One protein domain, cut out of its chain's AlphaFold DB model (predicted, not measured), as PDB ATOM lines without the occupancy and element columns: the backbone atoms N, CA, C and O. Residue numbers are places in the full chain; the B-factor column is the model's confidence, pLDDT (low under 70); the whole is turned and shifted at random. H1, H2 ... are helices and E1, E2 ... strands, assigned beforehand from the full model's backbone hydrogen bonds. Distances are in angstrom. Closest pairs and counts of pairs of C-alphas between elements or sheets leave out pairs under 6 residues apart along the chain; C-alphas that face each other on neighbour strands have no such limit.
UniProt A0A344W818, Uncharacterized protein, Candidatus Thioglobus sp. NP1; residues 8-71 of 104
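What this domain is: This is residues 8 to 71 of the 104 residues of an uncharacterized protein of Candidatus Thioglobus sp. NP1 (UniProt A0A344W818). The model is a long ribbon of two antiparallel strands, the hairpin E1 and E2, with the short helix H1 packed by its residues 10 to 14 on the ribbon, nearer to E1 than to E2. A long stretch with no named element, residues 15 to 27, leads from H1 back to the start of E1, and its residues 20 to 21 pair with the short strand E3, away from the ribbon. The printed part has 64 residues with one named helix and three named strands, in the order H1, E1, E2, E3; the class is mixed, helices and strands, and the one sheet has the order E1 - E2. The whole is loose, with a radius of gyration of the C-alphas of 14.2 A, and its outline is a rod of 43 by 21 by 16 A.

How they stand to each other: E1, residues 28 to 39, and E2, residues 47 to 57, are antiparallel neighbours and form a hairpin, with 166 degrees between their directions. The C-alphas of Phe 33 and Tyr 53 face each other at 4.7 A. N 34 and O 52 are within hydrogen-bond range at 2.9 A, and so are N 50 and O 36 at 3.0 A. E1 bends by 64 degrees at residue 31. H1, residues 8 to 14, has 5 pairs of C-alphas within 8 A of E1, the closest being those of Lys 14 and Phe 33 at 6.2 A. H1 and E2 have 1 such pair, the C-alphas of Phe 13 and Leu 51 at 7.9 A. In H1, 0 of 3 O i to N i+4 pairs are within hydrogen-bond range, against 3 of 4 O i to N i+3 pairs. E3, residues 65 to 68, pairs with no named strand, but its residues 67 to 68 pair antiparallel with residues 20 to 21. E3 is apart from H1, E1 and E2.

Where its parts are: E1 runs 31.5 A from C-alpha 28 at (92.182, 75.973, 75.879) to C-alpha 39. E2 runs 31.6 A from C-alpha 47 to C-alpha 57 at (92.366, 72.233, 76.886). H1 begins at C-alpha 8, at (80.506, 95.199, 86.983), and measures 11.0 A; E3 measures 10.2 A and ends at C-alpha 68, at (101.216, 87.777, 82.366).

The domain as a whole: The two C-alphas farthest apart are those of Thr 42 and Glu 59, at 43.7 A. The printed part has no cut. The link from H1 to E1 is long, with 13 residues; those from E1 to E2 and from E2 to E3 are short, with 7 residues each. The mean pLDDT of the printed part is 87.4, and residue 8 and residues 39 to 47 are under 70.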
ATOM      1  N   GLU A   8      80.738  95.266  88.434       67.38
ATOM      2  CA  GLU A   8      80.506  95.199  86.983       67.38
ATOM      3  C   GLU A   8      81.808  95.275  86.177       67.38
ATOM      4  O   GLU A   8      81.915  94.626  85.143       67.38
ATOM      5  N   SER A   9      82.822  96.006  86.655       77.12
ATOM      6  CA  SER A   9      84.134  96.009  85.995       77.12
ATOM      7  C   SER A   9      84.946  94.734  86.226       77.12
ATOM      8  O   SER A   9      85.836  94.457  85.432       77.12
ATOM      9  N   LEU A  10      84.642  93.928  87.256       85.25
ATOM     10  CA  LEU A  10      85.323  92.641  87.442       85.25
ATOM     11  C   LEU A  10      84.941  91.619  86.371       85.25
ATOM     12  O   LEU A  10      85.783  90.834  85.945       85.25
ATOM     13  N   GLU A  11      83.708  91.676  85.869       88.31
ATOM     14  CA  GLU A  11      83.259  90.814  84.771       88.31
ATOM     15  C   GLU A  11      84.046  91.060  83.471       88.31
ATOM     16  O   GLU A  11      84.145  90.161  82.636       88.31
ATOM     17  N   GLU A  12      84.665  92.239  83.295       90.06
ATOM     18  CA  GLU A  12      85.563  92.495  82.157       90.06
ATOM     19  C   GLU A  12      86.761  91.524  82.172       90.06
ATOM     20  O   GLU A  12      87.209  91.085  81.109       90.06
ATOM     21  N   PHE A  13      87.220  91.098  83.357       92.81
ATOM     22  CA  PHE A  13      88.316  90.138  83.512       92.81
ATOM     23  C   PHE A  13      87.949  88.708  83.119       92.81
ATOM     24  O   PHE A  13      88.851  87.886  82.949       92.81
ATOM     25  N   LYS A  14      86.673  88.407  82.847       94.75
ATOM     26  CA  LYS A  14      86.299  87.154  82.176       94.75
ATOM     27  C   LYS A  14      87.049  86.989  80.851       94.75
ATOM     28  O   LYS A  14      87.380  85.873  80.449       94.75
ATOM     29  N   ASN A  15      87.350  88.103  80.180       94.44
ATOM     30  CA  ASN A  15      88.305  88.123  79.083       94.44
ATOM     31  C   ASN A  15      89.742  88.036  79.627       94.44
ATOM     32  O   ASN A  15      90.433  89.045  79.774       94.44
ATOM     33  N   TYR A  16      90.196  86.814  79.902       95.25
ATOM     34  CA  TYR A  16      91.512  86.545  80.487       95.25
ATOM     35  C   TYR A  16      92.693  87.112  79.675       95.25
ATOM     36  O   TYR A  16      93.729  87.412  80.260       95.25
ATOM     37  N   SER A  17      92.540  87.351  78.362       93.31
ATOM     38  CA  SER A  17      93.562  87.989  77.508       93.31
ATOM     39  C   SER A  17      93.869  89.447  77.887       93.31
ATOM     40  O   SER A  17      94.763  90.078  77.320       93.31
ATOM     41  N   LEU A  18      93.117  90.022  78.828       91.75
ATOM     42  CA  LEU A  18      93.488  91.274  79.483       91.75
ATOM     43  C   LEU A  18      94.633  91.089  80.488       91.75
ATOM     44  O   LEU A  18      95.316  92.059  80.796       91.75
ATOM     45  N   LEU A  19      94.844  89.876  80.998       94.62
ATOM     46  CA  LEU A  19      95.753  89.600  82.105       94.62
ATOM     47  C   LEU A  19      96.916  88.700  81.712       94.62
ATOM     48  O   LEU A  19      98.050  88.960  82.112       94.62
ATOM     49  N   PHE A  20      96.646  87.653  80.942       95.69
ATOM     50  CA  PHE A  20      97.655  86.688  80.533       95.69
ATOM     51  C   PHE A  20      97.297  86.018  79.210       95.69
ATOM     52  O   PHE A  20      96.132  85.936  78.819       95.69
ATOM     53  N   ASP A  21      98.322  85.475  78.560       94.31
ATOM     54  CA  ASP A  21      98.186  84.705  77.332       94.31
ATOM     55  C   ASP A  21      98.377  83.209  77.590       94.31
ATOM     56  O   ASP A  21      99.329  82.779  78.247       94.31
ATOM     57  N   LEU A  22      97.476  82.417  77.006       93.44
ATOM     58  CA  LEU A  22      97.577  80.964  76.917       93.44
ATOM     59  C   LEU A  22      98.217  80.561  75.575       93.44
ATOM     60  O   LEU A  22      97.905  81.168  74.544       93.44
ATOM     61  N   PRO A  23      99.055  79.508  75.529       93.88
ATOM     62  CA  PRO A  23      99.568  78.975  74.275       93.88
ATOM     63  C   PRO A  23      98.418  78.553  73.352       93.88
ATOM     64  O   PRO A  23      97.670  77.626  73.663       93.88
ATOM     65  N   PHE A  24      98.305  79.186  72.180       93.31
ATOM     66  CA  PHE A  24      97.259  78.865  71.198       93.31
ATOM     67  C   PHE A  24      97.238  77.371  70.831       93.31
ATOM     68  O   PHE A  24      96.175  76.782  70.637       93.31
ATOM     69  N   SER A  25      98.412  76.735  70.797       95.31
ATOM     70  CA  SER A  25      98.577  75.307  70.519       95.31
ATOM     71  C   SER A  25      97.890  74.387  71.530       95.31
ATOM     72  O   SER A  25      97.518  73.283  71.151       95.31
ATOM     73  N   ALA A  26      97.698  74.822  72.780       95.31
ATOM     74  CA  ALA A  26      97.019  74.034  73.808       95.31
ATOM     75  C   ALA A  26      95.492  73.974  73.613       95.31
ATOM     76  O   ALA A  26      94.833  73.117  74.205       95.31
ATOM     77  N   LYS A  27      94.932  74.865  72.774       96.56
ATOM     78  CA  LYS A  27      93.496  74.954  72.456       96.56
ATOM     79  C   LYS A  27      92.615  74.939  73.708       96.56
ATOM     80  O   LYS A  27      91.716  74.112  73.857       96.56
ATOM     81  N   CYS A  28      92.922  75.836  74.636       96.00
ATOM     82  CA  CYS A  28      92.182  75.973  75.879       96.00
ATOM     83  C   CYS A  28      90.926  76.827  75.679       96.00
ATOM     84  O   CYS A  28      90.991  77.927  75.129       96.00
ATOM     85  N   ALA A  29      89.792  76.328  76.159       96.75
ATOM     86  CA  ALA A  29      88.536  77.052  76.240       96.75
ATOM     87  C   ALA A  29      88.203  77.343  77.707       96.75
ATOM     88  O   ALA A  29      88.338  76.467  78.564       96.75
ATOM     89  N   LEU A  30      87.770  78.572  77.992       97.62
ATOM     90  CA  LEU A  30      87.310  78.963  79.324       97.62
ATOM     91  C   LEU A  30      86.020  78.201  79.657       97.62
ATOM     92  O   LEU A  30      85.028  78.324  78.939       97.62
ATOM     93  N   SER A  31      86.052  77.426  80.737       97.38
ATOM     94  CA  SER A  31      84.922  76.654  81.263       97.38
ATOM     95  C   SER A  31      84.172  77.438  82.336       97.38
ATOM     96  O   SER A  31      82.950  77.575  82.270       97.38
ATOM     97  N   SER A  32      84.913  78.016  83.284       97.75
ATOM     98  CA  SER A  32      84.363  78.782  84.402       97.75
ATOM     99  C   SER A  32      85.224  80.002  84.715       97.75
ATOM    100  O   SER A  32      86.430  80.007  84.460       97.75
ATOM    101  N   PHE A  33      84.584  81.036  85.254       96.75
ATOM    102  CA  PHE A  33      85.221  82.251  85.742       96.75
ATOM    103  C   PHE A  33      84.467  82.760  86.967       96.75
ATOM    104  O   PHE A  33      83.242  82.898  86.919       96.75
ATOM    105  N   GLU A  34      85.210  83.075  88.020       95.00
ATOM    106  CA  GLU A  34      84.712  83.725  89.227       95.00
ATOM    107  C   GLU A  34      85.635  84.890  89.599       95.00
ATOM    108  O   GLU A  34      86.834  84.874  89.314       95.00
ATOM    109  N   SER A  35      85.069  85.918  90.228       91.94
ATOM    110  CA  SER A  35      85.821  87.095  90.660       91.94
ATOM    111  C   SER A  35      85.288  87.640  91.974       91.94
ATOM    112  O   SER A  35      84.070  87.793  92.128       91.94
ATOM    113  N   GLU A  36      86.190  88.011  92.876       87.69
ATOM    114  CA  GLU A  36      85.857  88.567  94.182       87.69
ATOM    115  C   GLU A  36      86.736  89.779  94.530       87.69
ATOM    116  O   GLU A  36      87.898  89.881  94.140       87.69
ATOM    117  N   PHE A  37      86.152  90.731  95.267       82.62
ATOM    118  CA  PHE A  37      86.903  91.818  95.890       82.62
ATOM    119  C   PHE A  37      87.273  91.445  97.312       82.62
ATOM    120  O   PHE A  37      86.395  91.317  98.171       82.62
ATOM    121  N   HIS A  38      88.566  91.453  97.595       76.44
ATOM    122  CA  HIS A  38      89.065  91.342  98.951       76.44
ATOM    123  C   HIS A  38      89.328  92.757  99.463       76.44
ATOM    124  O   HIS A  38      90.298  93.423  99.110       76.44
ATOM    125  N   LYS A  39      88.409  93.264 100.293       62.31
ATOM    126  CA  LYS A  39      88.679  94.479 101.068       62.31
ATOM    127  C   LYS A  39      89.624  94.106 102.203       62.31
ATOM    128  O   LYS A  39      89.175  93.540 103.201       62.31
ATOM    129  N   VAL A  40      90.906  94.428 102.067       56.72
ATOM    130  CA  VAL A  40      91.863  94.277 103.165       56.72
ATOM    131  C   VAL A  40      91.518  95.327 104.222       56.72
ATOM    132  O   VAL A  40      91.493  96.524 103.955       56.72
ATOM    133  N   SER A  41      91.143  94.884 105.421       53.41
ATOM    134  CA  SER A  41      90.589  95.752 106.466       53.41
ATOM    135  C   SER A  41      91.641  96.391 107.377       53.41
ATOM    136  O   SER A  41      91.259  97.105 108.306       53.41
ATOM    137  N   THR A  42      92.942  96.161 107.151       49.44
ATOM    138  CA  THR A  42      93.968  96.527 108.145       49.44
ATOM    139  C   THR A  42      95.264  97.169 107.647       49.44
ATOM    140  O   THR A  42      95.930  97.759 108.490       49.44
ATOM    141  N   GLU A  43      95.624  97.172 106.358       45.59
ATOM    142  CA  GLU A  43      96.833  97.882 105.888       45.59
ATOM    143  C   GLU A  43      96.643  98.488 104.485       45.59
ATOM    144  O   GLU A  43      96.591  97.773 103.493       45.59
ATOM    145  N   GLY A  44      96.563  99.823 104.410       53.91
ATOM    146  CA  GLY A  44      96.587 100.585 103.153       53.91
ATOM    147  C   GLY A  44      95.282 100.594 102.343       53.91
ATOM    148  O   GLY A  44      94.396  99.770 102.526       53.91
ATOM    149  N   ASP A  45      95.169 101.554 101.421       57.41
ATOM    150  CA  ASP A  45      94.048 101.698 100.467       57.41
ATOM    151  C   ASP A  45      94.123 100.673  99.304       57.41
ATOM    152  O   ASP A  45      93.485 100.848  98.261       57.41
ATOM    153  N   HIS A  46      94.916  99.604  99.453       61.25
ATOM    154  CA  HIS A  46      95.095  98.582  98.424       61.25
ATOM    155  C   HIS A  46      93.856  97.680  98.360       61.25
ATOM    156  O   HIS A  46      93.378  97.150  99.364       61.25
ATOM    157  N   LYS A  47      93.297  97.555  97.155       67.12
ATOM    158  CA  LYS A  47      92.172  96.666  96.861       67.12
ATOM    159  C   LYS A  47      92.726  95.434  96.169       67.12
ATOM    160  O   LYS A  47      93.138  95.530  95.016       67.12
ATOM    161  N   ASP A  48      92.666  94.303  96.852       77.38
ATOM    162  CA  ASP A  48      93.008  93.025  96.249       77.38
ATOM    163  C   ASP A  48      91.792  92.487  95.487       77.38
ATOM    164  O   ASP A  48      90.636  92.609  95.916       77.38
ATOM    165  N   ILE A  49      92.058  91.912  94.321       87.31
ATOM    166  CA  ILE A  49      91.060  91.252  93.486       87.31
ATOM    167  C   ILE A  49      91.516  89.812  93.328       87.31
ATOM    168  O   ILE A  49      92.648  89.567  92.913       87.31
ATOM    169  N   GLU A  50      90.626  88.875  93.630       91.56
ATOM    170  CA  GLU A  50      90.845  87.461  93.358       91.56
ATOM    171  C   GLU A  50      90.061  87.074  92.104       91.56
ATOM    172  O   GLU A  50      88.883  87.412  91.956       91.56
ATOM    173  N   LEU A  51      90.741  86.405  91.174       94.62
ATOM    174  CA  LEU A  51      90.186  85.960  89.902       94.62
ATOM    175  C   LEU A  51      90.473  84.470  89.746       94.62
ATOM    176  O   LEU A  51      91.634  84.064  89.696       94.62
ATOM    177  N   ALA A  52      89.422  83.667  89.632       96.19
ATOM    178  CA  ALA A  52      89.526  82.228  89.450       96.19
ATOM    179  C   ALA A  52      89.081  81.848  88.036       96.19
ATOM    180  O   ALA A  52      87.988  82.205  87.594       96.19
ATOM    181  N   TYR A  53      89.930  81.104  87.329       97.38
ATOM    182  CA  TYR A  53      89.669  80.639  85.970       97.38
ATOM    183  C   TYR A  53      89.787  79.120  85.894       97.38
ATOM    184  O   TYR A  53      90.756  78.540  86.382       97.38
ATOM    185  N   GLU A  54      88.848  78.485  85.197       97.62
ATOM    186  CA  GLU A  54      88.938  77.074  84.823       97.62
ATOM    187  C   GLU A  54      88.978  76.949  83.300       97.62
ATOM    188  O   GLU A  54      88.118  77.490  82.600       97.62
ATOM    189  N   PHE A  55      89.948  76.197  82.783       96.69
ATOM    190  CA  PHE A  55      90.101  75.945  81.355       96.69
ATOM    191  C   PHE A  55      90.044  74.454  81.042       96.69
ATOM    192  O   PHE A  55      90.632  73.633  81.744       96.69
ATOM    193  N   ILE A  56      89.401  74.121  79.925       95.94
ATOM    194  CA  ILE A  56      89.460  72.795  79.315       95.94
ATOM    195  C   ILE A  56      90.309  72.920  78.053       95.94
ATOM    196  O   ILE A  56      89.957  73.664  77.139       95.94
ATOM    197  N   CYS A  57      91.435  72.214  78.011       95.25
ATOM    198  CA  CYS A  57      92.366  72.233  76.886       95.25
ATOM    199  C   CYS A  57      92.278  70.924  76.101       95.25
ATOM    200  O   CYS A  57      92.332  69.849  76.695       95.25
ATOM    201  N   GLU A  58      92.169  71.007  74.771       96.94
ATOM    202  CA  GLU A  58      92.189  69.812  73.911       96.94
ATOM    203  C   GLU A  58      93.584  69.176  73.847       96.94
ATOM    204  O   GLU A  58      93.701  67.959  73.744       96.94
ATOM    205  N   GLU A  59      94.642  69.990  73.940       95.50
ATOM    206  CA  GLU A  59      96.041  69.554  73.853       95.50
ATOM    207  C   GLU A  59      96.819  69.988  75.115       95.50
ATOM    208  O   GLU A  59      97.711  70.839  75.048       95.50
ATOM    209  N   PRO A  60      96.500  69.440  76.305       91.75
ATOM    210  CA  PRO A  60      97.051  69.909  77.584       91.75
ATOM    211  C   PRO A  60      98.569  69.703  77.723       91.75
ATOM    212  O   PRO A  60      99.220  70.375  78.520       91.75
ATOM    213  N   SER A  61      99.167  68.813  76.925       91.06
ATOM    214  CA  SER A  61     100.625  68.635  76.843       91.06
ATOM    215  C   SER A  61     101.343  69.815  76.179       91.06
ATOM    216  O   SER A  61     102.553  69.963  76.345       91.06
ATOM    217  N   LEU A  62     100.613  70.654  75.437       93.94
ATOM    218  CA  LEU A  62     101.124  71.860  74.784       93.94
ATOM    219  C   LEU A  62     100.900  73.124  75.629       93.94
ATOM    220  O   LEU A  62     101.341  74.202  75.227       93.94
ATOM    221  N   LEU A  63     100.252  73.005  76.796       93.50
ATOM    222  CA  LEU A  63     100.214  74.048  77.819       93.50
ATOM    223  C   LEU A  63     101.548  74.027  78.574       93.50
ATOM    224  O   LEU A  63     101.688  73.389  79.612       93.50
ATOM    225  N   ASN A  64     102.551  74.681  77.996       92.00
ATOM    226  CA  ASN A  64     103.930  74.667  78.483       92.00
ATOM    227  C   ASN A  64     104.313  75.917  79.285       92.00
ATOM    228  O   ASN A  64     105.409  75.970  79.834       92.00
ATOM    229  N   GLY A  65     103.435  76.912  79.367       93.06
ATOM    230  CA  GLY A  65     103.677  78.126  80.128       93.06
ATOM    231  C   GLY A  65     102.569  79.157  79.975       93.06
ATOM    232  O   GLY A  65     101.638  78.970  79.192       93.06
ATOM    233  N   LEU A  66     102.699  80.245  80.727       93.75
ATOM    234  CA  LEU A  66     101.852  81.434  80.666       93.75
ATOM    235  C   LEU A  66     102.734  82.676  80.721       93.75
ATOM    236  O   LEU A  66     103.772  82.680  81.389       93.75
ATOM    237  N   ARG A  67     102.286  83.745  80.065       94.06
ATOM    238  CA  ARG A  67     102.856  85.086  80.221       94.06
ATOM    239  C   ARG A  67     101.783  86.029  80.739       94.06
ATOM    240  O   ARG A  67     100.733  86.149  80.115       94.06
ATOM    241  N   PHE A  68     102.072  86.730  81.828       96.38
ATOM    242  CA  PHE A  68     101.216  87.777  82.366       96.38
ATOM    243  C   PHE A  68     101.490  89.097  81.645       96.38
ATOM    244  O   PHE A  68     102.554  89.697  81.785       96.38
ATOM    245  N   THR A  69     100.516  89.551  80.861       95.19
ATOM    246  CA  THR A  69     100.537  90.835  80.142       95.19
ATOM    247  C   THR A  69      99.862  91.956  80.930       95.19
ATOM    248  O   THR A  69      99.824  93.093  80.469       95.19
ATOM    249  N   ALA A  70      99.280  91.650  82.093       93.81
ATOM    250  CA  ALA A  70      98.578  92.620  82.929       93.81
ATOM    251  C   ALA A  70      99.474  93.809  83.321       93.81
ATOM    252  O   ALA A  70      99.022  94.950  83.282       93.81
ATOM    253  N   PHE A  71     100.754  93.555  83.617       94.12
ATOM    254  CA  PHE A  71     101.730  94.592  83.975       94.12
ATOM    255  C   PHE A  71     101.946  95.637  82.868       94.12
ATOM    256  O   PHE A  71     102.263  96.779  83.170       94.12
TER     257      PHE A  71